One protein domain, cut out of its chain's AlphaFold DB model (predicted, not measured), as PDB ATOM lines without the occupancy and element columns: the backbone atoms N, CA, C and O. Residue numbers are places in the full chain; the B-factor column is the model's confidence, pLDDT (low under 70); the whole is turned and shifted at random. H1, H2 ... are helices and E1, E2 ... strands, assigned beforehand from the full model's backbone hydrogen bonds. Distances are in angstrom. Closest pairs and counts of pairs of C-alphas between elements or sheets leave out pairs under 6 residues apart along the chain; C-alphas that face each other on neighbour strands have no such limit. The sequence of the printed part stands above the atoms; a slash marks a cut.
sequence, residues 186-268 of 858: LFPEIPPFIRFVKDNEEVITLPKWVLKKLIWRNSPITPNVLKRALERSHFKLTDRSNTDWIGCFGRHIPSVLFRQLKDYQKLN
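Overview. This is residues 186 to 268 of the 858 residues of an uncharacterized protein of Hymenolepis diminuta (UniProt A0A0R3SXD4). There is little regular structure: after residues 186 to 193, which stick out, mostly loops surround a small core of parallel strands E1 and E2, extended by short pairings at 247 to 248 and 266 to 267, with H2 near it and H1 and H3 farther out. The 83 printed residues run H1, E1, H2, E2, H3, class mixed, with 25 in named elements. The whole is only just compact, close to loose (radius of gyration of the C-alphas 13.9 A), spanning 38 by 34 by 24 A.

Arrangement. E1, residues 215 to 217, and E2, residues 236 to 238, are parallel at 41 degrees; N 216 and O 236 are 2.9 A apart, within hydrogen-bond range. With H2, residues 224 to 232, between them they form a strand-helix-strand unit, a right-handed crossover. The closest C-alphas of H2 and E2, Leu 230 and Lys 236, are 7.5 A apart. H3, residues 255 to 260, is apart from E1 and H2. Every O i to N i+4 pair is within range in H2; H3 has 0 of 2, but 3 of 3 O i to N i+3.

Along the chain. H1, residues 208 to 211, begins at C-alpha 208 (213.834, 203.835, 280.395). H2 is 12.5 A long; H3, 10.3 A, ends at C-alpha 260 (233.122, 187.578, 293.926).

Size, cuts and confidence. The printed part has no cut; E2 to H3 is a long link. Residues 240 to 241 are under pLDDT 70.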
ATOM      1  N   LEU A 186     210.841 202.966 305.928       83.69
ATOM      2  CA  LEU A 186     210.389 203.670 307.132       83.69
ATOM      3  C   LEU A 186     211.329 204.816 307.537       83.69
ATOM      4  O   LEU A 186     210.885 205.763 308.180       83.69
ATOM      5  N   PHE A 187     212.617 204.726 307.179       82.31
ATOM      6  CA  PHE A 187     213.667 205.655 307.609       82.31
ATOM      7  C   PHE A 187     214.381 206.286 306.391       82.31
ATOM      8  O   PHE A 187     214.770 205.534 305.489       82.31
ATOM      9  N   PRO A 188     214.561 207.624 306.314       71.62
ATOM     10  CA  PRO A 188     215.044 208.298 305.095       71.62
ATOM     11  C   PRO A 188     216.482 207.970 304.654       71.62
ATOM     12  O   PRO A 188     216.827 208.157 303.487       71.62
ATOM     13  N   GLU A 189     217.337 207.486 305.556       70.94
ATOM     14  CA  GLU A 189     218.721 207.078 305.264       70.94
ATOM     15  C   GLU A 189     218.838 205.650 304.714       70.94
ATOM     16  O   GLU A 189     219.923 205.222 304.316       70.94
ATOM     17  N   ILE A 190     217.733 204.902 304.683       77.44
ATOM     18  CA  ILE A 190     217.646 203.583 304.063       77.44
ATOM     19  C   ILE A 190     217.071 203.777 302.654       77.44
ATOM     20  O   ILE A 190     215.874 204.041 302.530       77.44
ATOM     21  N   PRO A 191     217.855 203.613 301.566       77.56
ATOM     22  CA  PRO A 191     217.310 203.715 300.216       77.56
ATOM     23  C   PRO A 191     216.156 202.726 300.015       77.56
ATOM     24  O   PRO A 191     216.273 201.591 300.513       77.56
ATOM     25  N   PRO A 192     215.089 203.129 299.295       84.69
ATOM     26  CA  PRO A 192     213.937 202.279 299.032       84.69
ATOM     27  C   PRO A 192     214.330 201.036 298.229       84.69
ATOM     28  O   PRO A 192     215.480 200.861 297.810       84.69
ATOM     29  N   PHE A 193     213.365 200.145 298.042       89.69
ATOM     30  CA  PHE A 193     213.572 198.822 297.461       89.69
ATOM     31  C   PHE A 193     212.711 198.645 296.217       89.69
ATOM     32  O   PHE A 193     211.673 199.289 296.089       89.69
ATOM     33  N   ILE A 194     213.132 197.779 295.302       93.06
ATOM     34  CA  ILE A 194     212.349 197.438 294.109       93.06
ATOM     35  C   ILE A 194     211.175 196.546 294.542       93.06
ATOM     36  O   ILE A 194     211.390 195.584 295.283       93.06
ATOM     37  N   ARG A 195     209.952 196.872 294.105       94.62
ATOM     38  CA  ARG A 195     208.761 196.040 294.333       94.62
ATOM     39  C   ARG A 195     208.713 194.882 293.337       94.62
ATOM     40  O   ARG A 195     208.981 195.071 292.154       94.62
ATOM     41  N   PHE A 196     208.278 193.729 293.828       96.19
ATOM     42  CA  PHE A 196     207.843 192.581 293.041       96.19
ATOM     43  C   PHE A 196     206.357 192.314 293.290       96.19
ATOM     44  O   PHE A 196     205.862 192.612 294.380       96.19
ATOM     45  N   VAL A 197     205.654 191.773 292.290       93.31
ATOM     46  CA  VAL A 197     204.181 191.680 292.280       93.31
ATOM     47  C   VAL A 197     203.633 190.304 291.891       93.31
ATOM     48  O   VAL A 197     204.240 189.565 291.104       93.31
ATOM     49  N   LYS A 198     202.470 189.968 292.460       90.31
ATOM     50  CA  LYS A 198     201.717 188.714 292.276       90.31
ATOM     51  C   LYS A 198     201.113 188.620 290.868       90.31
ATOM     52  O   LYS A 198     201.258 189.524 290.052       90.31
ATOM     53  N   ASP A 199     200.512 187.477 290.539       86.56
ATOM     54  CA  ASP A 199     199.972 187.205 289.193       86.56
ATOM     55  C   ASP A 199     198.752 188.098 288.841       86.56
ATOM     56  O   ASP A 199     198.362 188.162 287.680       86.56
ATOM     57  N   ASN A 200     198.188 188.806 289.827       87.75
ATOM     58  CA  ASN A 200     196.994 189.659 289.757       87.75
ATOM     59  C   ASN A 200     197.268 191.140 290.123       87.75
ATOM     60  O   ASN A 200     196.367 191.836 290.588       87.75
ATOM     61  N   GLU A 201     198.509 191.602 289.974       90.69
ATOM     62  CA  GLU A 201     198.989 192.933 290.370       90.69
ATOM     63  C   GLU A 201     199.873 193.531 289.259       90.69
ATOM     64  O   GLU A 201     200.653 192.812 288.629       90.69
ATOM     65  N   GLU A 202     199.811 194.851 289.055       90.25
ATOM     66  CA  GLU A 202     200.630 195.567 288.063       90.25
ATOM     67  C   GLU A 202     201.548 196.620 288.706       90.25
ATOM     68  O   GLU A 202     201.380 197.008 289.862       90.25
ATOM     69  N   VAL A 203     202.562 197.081 287.962       90.88
ATOM     70  CA  VAL A 203     203.597 198.010 288.450       90.88
ATOM     71  C   VAL A 203     203.823 199.150 287.464       90.88
ATOM     72  O   VAL A 203     204.186 198.901 286.311       90.88
ATOM     73  N   ILE A 204     203.716 200.399 287.941       89.44
ATOM     74  CA  ILE A 204     203.971 201.603 287.130       89.44
ATOM     75  C   ILE A 204     205.379 201.531 286.518       89.44
ATOM     76  O   ILE A 204     206.378 201.358 287.221       89.44
ATOM     77  N   THR A 205     205.460 201.678 285.195       87.81
ATOM     78  CA  THR A 205     206.702 201.527 284.430       87.81
ATOM     79  C   THR A 205     207.765 202.546 284.850       87.81
ATOM     80  O   THR A 205     207.577 203.756 284.735       87.81
ATOM     81  N   LEU A 206     208.925 202.054 285.291       84.38
ATOM     82  CA  LEU A 206     210.070 202.899 285.639       84.38
ATOM     83  C   LEU A 206     210.688 203.582 284.398       84.38
ATOM     84  O   LEU A 206     210.612 203.049 283.288       84.38
ATOM     85  N   PRO A 207     211.377 204.732 284.556       85.62
ATOM     86  CA  PRO A 207     212.027 205.424 283.444       85.62
ATOM     87  C   PRO A 207     212.995 204.528 282.653       85.62
ATOM     88  O   PRO A 207     213.765 203.762 283.234       85.62
ATOM     89  N   LYS A 208     213.041 204.684 281.320       84.06
ATOM     90  CA  LYS A 208     213.834 203.835 280.395       84.06
ATOM     91  C   LYS A 208     215.317 203.670 280.772       84.06
ATOM     92  O   LYS A 208     215.936 202.680 280.389       84.06
ATOM     93  N   TRP A 209     215.909 204.622 281.494       80.75
ATOM     94  CA  TRP A 209     217.296 204.554 281.969       80.75
ATOM     95  C   TRP A 209     217.467 203.723 283.256       80.75
ATOM     96  O   TRP A 209     218.522 203.123 283.445       80.75
ATOM     97  N   VAL A 210     216.426 203.626 284.090       84.38
ATOM     98  CA  VAL A 210     216.355 202.725 285.253       84.38
ATOM     99  C   VAL A 210     216.127 201.287 284.788       84.38
ATOM    100  O   VAL A 210     216.830 200.384 285.235       84.38
ATOM    101  N   LEU A 211     215.239 201.077 283.807       87.12
ATOM    102  CA  LEU A 211     214.980 199.759 283.203       87.12
ATOM    103  C   LEU A 211     216.241 199.097 282.622       87.12
ATOM    104  O   LEU A 211     216.368 197.877 282.635       87.12
ATOM    105  N   LYS A 212     217.217 199.889 282.157       85.62
ATOM    106  CA  LYS A 212     218.529 199.389 281.699       85.62
ATOM    107  C   LYS A 212     219.400 198.804 282.822       85.62
ATOM    108  O   LYS A 212     220.355 198.100 282.512       85.62
ATOM    109  N   LYS A 213     219.099 199.088 284.095       86.06
ATOM    110  CA  LYS A 213     219.808 198.562 285.277       86.06
ATOM    111  C   LYS A 213     219.069 197.411 285.975       86.06
ATOM    112  O   LYS A 213     219.688 196.745 286.799       86.06
ATOM    113  N   LEU A 214     217.799 197.142 285.651       91.00
ATOM    114  CA  LEU A 214     217.025 196.017 286.204       91.00
ATOM    115  C   LEU A 214     217.442 194.686 285.556       91.00
ATOM    116  O   LEU A 214     216.733 194.121 284.728       91.00
ATOM    117  N   ILE A 215     218.634 194.206 285.904       92.50
ATOM    118  CA  ILE A 215     219.253 193.017 285.308       92.50
ATOM    119  C   ILE A 215     219.188 191.851 286.300       92.50
ATOM    120  O   ILE A 215     219.626 191.977 287.445       92.50
ATOM    121  N   TRP A 216     218.690 190.698 285.857       95.56
ATOM    122  CA  TRP A 216     218.684 189.451 286.623       95.56
ATOM    123  C   TRP A 216     219.567 188.394 285.961       95.56
ATOM    124  O   TRP A 216     219.471 188.157 284.756       95.56
ATOM    125  N   ARG A 217     220.408 187.713 286.742       93.94
ATOM    126  CA  ARG A 217     221.257 186.635 286.227       93.94
ATOM    127  C   ARG A 217     220.431 185.369 286.043       93.94
ATOM    128  O   ARG A 217     220.020 184.742 287.021       93.94
ATOM    129  N   ASN A 218     220.214 184.978 284.793       91.75
ATOM    130  CA  ASN A 218     219.526 183.737 284.477       91.75
ATOM    131  C   ASN A 218     220.406 182.521 284.819       91.75
ATOM    132  O   ASN A 218     221.632 182.531 284.665       91.75
ATOM    133  N   SER A 219     219.766 181.448 285.269       89.94
ATOM    134  CA  SER A 219     220.382 180.163 285.587       89.94
ATOM    135  C   SER A 219     219.523 179.044 284.994       89.94
ATOM    136  O   SER A 219     218.298 179.156 285.026       89.94
ATOM    137  N   PRO A 220     220.105 177.912 284.553       88.06
ATOM    138  CA  PRO A 220     219.336 176.749 284.094       88.06
ATOM    139  C   PRO A 220     218.346 176.168 285.123       88.06
ATOM    140  O   PRO A 220     217.572 175.285 284.780       88.06
ATOM    141  N   ILE A 221     218.380 176.624 286.384       89.06
ATOM    142  CA  ILE A 221     217.408 176.248 287.424       89.06
ATOM    143  C   ILE A 221     216.550 177.421 287.940       89.06
ATOM    144  O   ILE A 221     215.879 177.273 288.958       89.06
ATOM    145  N   THR A 222     216.568 178.587 287.281       91.88
ATOM    146  CA  THR A 222     215.696 179.725 287.622       91.88
ATOM    147  C   THR A 222     214.227 179.350 287.344       91.88
ATOM    148  O   THR A 222     213.883 179.122 286.182       91.88
ATOM    149  N   PRO A 223     213.346 179.263 288.364       92.94
ATOM    150  CA  PRO A 223     211.982 178.751 288.185       92.94
ATOM    151  C   PRO A 223     211.103 179.664 287.322       92.94
ATOM    152  O   PRO A 223     211.167 180.881 287.460       92.94
ATOM    153  N   ASN A 224     210.209 179.102 286.501       93.56
ATOM    154  CA  ASN A 224     209.315 179.895 285.637       93.56
ATOM    155  C   ASN A 224     208.381 180.836 286.425       93.56
ATOM    156  O   ASN A 224     208.067 181.923 285.952       93.56
ATOM    157  N   VAL A 225     207.992 180.469 287.652       94.50
ATOM    158  CA  VAL A 225     207.241 181.355 288.561       94.50
ATOM    159  C   VAL A 225     208.047 182.594 288.982       94.50
ATOM    160  O   VAL A 225     207.497 183.685 289.079       94.50
ATOM    161  N   LEU A 226     209.368 182.458 289.135       95.75
ATOM    162  CA  LEU A 226     210.265 183.589 289.366       95.75
ATOM    163  C   LEU A 226     210.469 184.414 288.087       95.75
ATOM    164  O   LEU A 226     210.494 185.634 288.178       95.75
ATOM    165  N   LYS A 227     210.569 183.786 286.904       95.50
ATOM    166  CA  LYS A 227     210.673 184.513 285.621       95.50
ATOM    167  C   LYS A 227     209.490 185.471 285.423       95.50
ATOM    168  O   LYS A 227     209.712 186.670 285.304       95.50
ATOM    169  N   ARG A 228     208.253 184.977 285.570       95.00
ATOM    170  CA  ARG A 228     207.034 185.802 285.460       95.00
ATOM    171  C   ARG A 228     206.976 186.932 286.493       95.00
ATOM    172  O   ARG A 228     206.612 188.055 286.153       95.00
ATOM    173  N   ALA A 229     207.387 186.671 287.738       95.88
ATOM    174  CA  ALA A 229     207.485 187.712 288.763       95.88
ATOM    175  C   ALA A 229     208.543 188.781 288.417       95.88
ATOM    176  O   ALA A 229     208.314 189.966 288.649       95.88
ATOM    177  N   LEU A 230     209.682 188.393 287.830       95.94
ATOM    178  CA  LEU A 230     210.720 189.316 287.352       95.94
ATOM    179  C   LEU A 230     210.230 190.161 286.169       95.94
ATOM    180  O   LEU A 230     210.422 191.376 286.172       95.94
ATOM    181  N   GLU A 231     209.566 189.533 285.200       94.50
ATOM    182  CA  GLU A 231     209.037 190.163 283.985       94.50
ATOM    183  C   GLU A 231     207.985 191.235 284.314       94.50
ATOM    184  O   GLU A 231     208.141 192.381 283.890       94.50
ATOM    185  N   ARG A 232     206.995 190.928 285.173       94.06
ATOM    186  CA  ARG A 232     206.032 191.928 285.694       94.06
ATOM    187  C   ARG A 232     206.688 193.063 286.487       94.06
ATOM    188  O   ARG A 232     206.160 194.167 286.548       94.06
ATOM    189  N   SER A 233     207.848 192.792 287.083       94.12
ATOM    190  CA  SER A 233     208.644 193.767 287.844       94.12
ATOM    191  C   SER A 233     209.684 194.489 286.970       94.12
ATOM    192  O   SER A 233     210.622 195.100 287.483       94.12
ATOM    193  N   HIS A 234     209.524 194.418 285.643       93.12
ATOM    194  CA  HIS A 234     210.345 195.068 284.616       93.12
ATOM    195  C   HIS A 234     211.832 194.646 284.577       93.12
ATOM    196  O   HIS A 234     212.666 195.361 284.011       93.12
ATOM    197  N   PHE A 235     212.187 193.485 285.143       94.25
ATOM    198  CA  PHE A 235     213.546 192.934 285.065       94.25
ATOM    199  C   PHE A 235     213.825 192.247 283.728       94.25
ATOM    200  O   PHE A 235     212.986 191.547 283.165       94.25
ATOM    201  N   LYS A 236     215.071 192.369 283.264       92.62
ATOM    202  CA  LYS A 236     215.602 191.647 282.107       92.62
ATOM    203  C   LYS A 236     216.514 190.516 282.554       92.62
ATOM    204  O   LYS A 236     217.493 190.744 283.266       92.62
ATOM    205  N   LEU A 237     216.214 189.302 282.103       93.00
ATOM    206  CA  LEU A 237     217.073 188.143 282.302       93.00
ATOM    207  C   LEU A 237     218.269 188.214 281.340       93.00
ATOM    208  O   LEU A 237     218.092 188.412 280.140       93.00
ATOM    209  N   THR A 238     219.483 188.026 281.855       88.56
ATOM    210  CA  THR A 238     220.717 187.949 281.054       88.56
ATOM    211  C   THR A 238     221.449 186.635 281.282       88.56
ATOM    212  O   THR A 238     221.302 186.003 282.330       88.56
ATOM    213  N   ASP A 239     222.285 186.244 280.322       77.31
ATOM    214  CA  ASP A 239     223.175 185.090 280.446       77.31
ATOM    215  C   ASP A 239     224.307 185.300 281.484       77.31
ATOM    216  O   ASP A 239     224.319 186.244 282.281       77.31
ATOM    217  N   ARG A 240     225.266 184.364 281.511       67.38
ATOM    218  CA  ARG A 240     226.360 184.322 282.493       67.38
ATOM    219  C   ARG A 240     227.479 185.349 282.271       67.38
ATOM    220  O   ARG A 240     228.275 185.507 283.199       67.38
ATOM    221  N   SER A 241     227.567 185.978 281.096       69.50
ATOM    222  CA  SER A 241     228.625 186.927 280.710       69.50
ATOM    223  C   SER A 241     228.460 188.303 281.355       69.50
ATOM    224  O   SER A 241     229.450 188.940 281.714       69.50
ATOM    225  N   ASN A 242     227.217 188.748 281.557       75.81
ATOM    226  CA  ASN A 242     226.931 190.017 282.211       75.81
ATOM    227  C   ASN A 242     227.277 189.931 283.709       75.81
ATOM    228  O   ASN A 242     226.858 189.004 284.406       75.81
ATOM    229  N   THR A 243     228.040 190.905 284.216       79.19
ATOM    230  CA  THR A 243     228.484 190.937 285.620       79.19
ATOM    231  C   THR A 243     227.706 191.920 286.493       79.19
ATOM    232  O   THR A 243     227.954 191.964 287.697       79.19
ATOM    233  N   ASP A 244     226.795 192.710 285.922       83.31
ATOM    234  CA  ASP A 244     226.108 193.843 286.571       83.31
ATOM    235  C   ASP A 244     224.625 193.556 286.866       83.31
ATOM    236  O   ASP A 244     223.794 194.451 287.006       83.31
ATOM    237  N   TRP A 245     224.312 192.268 287.004       91.81
ATOM    238  CA  TRP A 245     223.059 191.759 287.549       91.81
ATOM    239  C   TRP A 245     222.855 192.183 289.008       91.81
ATOM    240  O   TRP A 245     223.816 192.301 289.764       91.81
ATOM    241  N   ILE A 246     221.595 192.366 289.405       92.88
ATOM    242  CA  ILE A 246     221.141 192.691 290.766       92.88
ATOM    243  C   ILE A 246     220.898 191.412 291.581       92.88
ATOM    244  O   ILE A 246     221.339 191.294 292.724       92.88
ATOM    245  N   GLY A 247     220.198 190.436 290.998       94.94
ATOM    246  CA  GLY A 247     219.836 189.187 291.667       94.94
ATOM    247  C   GLY A 247     220.124 187.946 290.831       94.94
ATOM    248  O   GLY A 247     220.244 188.015 289.604       94.94
ATOM    249  N   CYS A 248     220.269 186.811 291.512       94.88
ATOM    250  CA  CYS A 248     220.504 185.503 290.915       94.88
ATOM    251  C   CYS A 248     219.763 184.422 291.714       94.88
ATOM    252  O   CYS A 248     219.972 184.296 292.920       94.88
ATOM    253  N   PHE A 249     218.967 183.593 291.028       94.69
ATOM    254  CA  PHE A 249     218.439 182.337 291.577       94.69
ATOM    255  C   PHE A 249     219.173 181.167 290.915       94.69
ATOM    256  O   PHE A 249     218.766 180.649 289.869       94.69
ATOM    257  N   GLY A 250     220.340 180.853 291.473       91.81
ATOM    258  CA  GLY A 250     221.312 179.894 290.963       91.81
ATOM    259  C   GLY A 250     221.309 178.567 291.718       91.81
ATOM    260  O   GLY A 250     220.538 178.363 292.651       91.81
ATOM    261  N   ARG A 251     222.208 177.665 291.305       91.62
ATOM    262  CA  ARG A 251     222.642 176.538 292.147       91.62
ATOM    263  C   ARG A 251     223.515 177.076 293.287       91.62
ATOM    264  O   ARG A 251     224.121 178.138 293.135       91.62
ATOM    265  N   HIS A 252     223.637 176.314 294.374       93.00
ATOM    266  CA  HIS A 252     224.652 176.565 295.402       93.00
ATOM    267  C   HIS A 252     226.054 176.576 294.764       93.00
ATOM    268  O   HIS A 252     226.307 175.820 293.820       93.00
ATOM    269  N   ILE A 253     226.936 177.464 295.227       92.81
ATOM    270  CA  ILE A 253     228.275 177.685 294.660       92.81
ATOM    271  C   ILE A 253     229.363 177.352 295.693       92.81
ATOM    272  O   ILE A 253     229.150 177.586 296.884       92.81
ATOM    273  N   PRO A 254     230.549 176.869 295.273       93.38
ATOM    274  CA  PRO A 254     231.684 176.677 296.173       93.38
ATOM    275  C   PRO A 254     231.981 177.928 297.006       93.38
ATOM    276  O   PRO A 254     232.012 179.041 296.477       93.38
ATOM    277  N   SER A 255     232.234 177.740 298.305       91.94
ATOM    278  CA  SER A 255     232.319 178.808 299.315       91.94
ATOM    279  C   SER A 255     233.228 179.970 298.896       91.94
ATOM    280  O   SER A 255     232.876 181.135 299.054       91.94
ATOM    281  N   VAL A 256     234.375 179.680 298.275       90.38
ATOM    282  CA  VAL A 256     235.336 180.693 297.801       90.38
ATOM    283  C   VAL A 256     234.721 181.684 296.796       90.38
ATOM    284  O   VAL A 256     235.091 182.860 296.812       90.38
ATOM    285  N   LEU A 257     233.758 181.259 295.971       93.12
ATOM    286  CA  LEU A 257     233.157 182.093 294.922       93.12
ATOM    287  C   LEU A 257     232.208 183.174 295.462       93.12
ATOM    288  O   LEU A 257     232.028 184.195 294.799       93.12
ATOM    289  N   PHE A 258     231.678 183.040 296.684       92.94
ATOM    290  CA  PHE A 258     230.900 184.112 297.325       92.94
ATOM    291  C   PHE A 258     231.708 185.418 297.483       92.94
ATOM    292  O   PHE A 258     231.132 186.507 297.482       92.94
ATOM    293  N   ARG A 259     233.051 185.343 297.502       89.44
ATOM    294  CA  ARG A 259     233.952 186.513 297.559       89.44
ATOM    295  C   ARG A 259     233.928 187.372 296.285       89.44
ATOM    296  O   ARG A 259     234.544 188.442 296.280       89.44
ATOM    297  N   GLN A 260     233.272 186.899 295.220       90.12
ATOM    298  CA  GLN A 260     233.122 187.578 293.926       90.12
ATOM    299  C   GLN A 260     231.838 188.421 293.823       90.12
ATOM    300  O   GLN A 260     231.720 189.208 292.887       90.12
ATOM    301  N   LEU A 261     230.890 188.271 294.757       89.56
ATOM    302  CA  LEU A 261     229.649 189.051 294.773       89.56
ATOM    303  C   LEU A 261     229.950 190.547 294.964       89.56
ATOM    304  O   LEU A 261     230.716 190.923 295.857       89.56
ATOM    305  N   LYS A 262     229.337 191.393 294.128       86.62
ATOM    306  CA  LYS A 262     229.348 192.856 294.291       86.62
ATOM    307  C   LYS A 262     228.401 193.268 295.419       86.62
ATOM    308  O   LYS A 262     227.405 192.608 295.685       86.62
ATOM    309  N   ASP A 263     228.656 194.420 296.022       80.81
ATOM    310  CA  ASP A 263     227.963 194.906 297.220       80.81
ATOM    311  C   ASP A 263     226.439 195.118 297.098       80.81
ATOM    312  O   ASP A 263     225.745 195.194 298.110       80.81
ATOM    313  N   TYR A 264     225.919 195.196 295.872       84.12
ATOM    314  CA  TYR A 264     224.489 195.294 295.561       84.12
ATOM    315  C   TYR A 264     223.872 193.969 295.074       84.12
ATOM    316  O   TYR A 264     222.660 193.901 294.879       84.12
ATOM    317  N   GLN A 265     224.688 192.934 294.851       91.62
ATOM    318  CA  GLN A 265     224.247 191.637 294.342       91.62
ATOM    319  C   GLN A 265     223.662 190.770 295.443       91.62
ATOM    320  O   GLN A 265     224.155 190.784 296.568       91.62
ATOM    321  N   LYS A 266     222.641 189.985 295.096       95.00
ATOM    322  CA  LYS A 266     221.958 189.041 295.990       95.00
ATOM    323  C   LYS A 266     221.869 187.647 295.368       95.00
ATOM    324  O   LYS A 266     221.414 187.496 294.232       95.00
ATOM    325  N   LEU A 267     222.310 186.643 296.122       95.69
ATOM    326  CA  LEU A 267     222.296 185.230 295.752       95.69
ATOM    327  C   LEU A 267     221.464 184.416 296.754       95.69
ATOM    328  O   LEU A 267     221.605 184.568 297.965       95.69
ATOM    329  N   ASN A 268     220.650 183.505 296.224       96.19
ATOM    330  CA  ASN A 268     219.673 182.672 296.934       96.19
ATOM    331  C   ASN A 268     220.248 181.522 297.798       96.19
ATOM    332  O   ASN A 268     219.525 180.558 298.062       96.19
TER     333      ASN A 268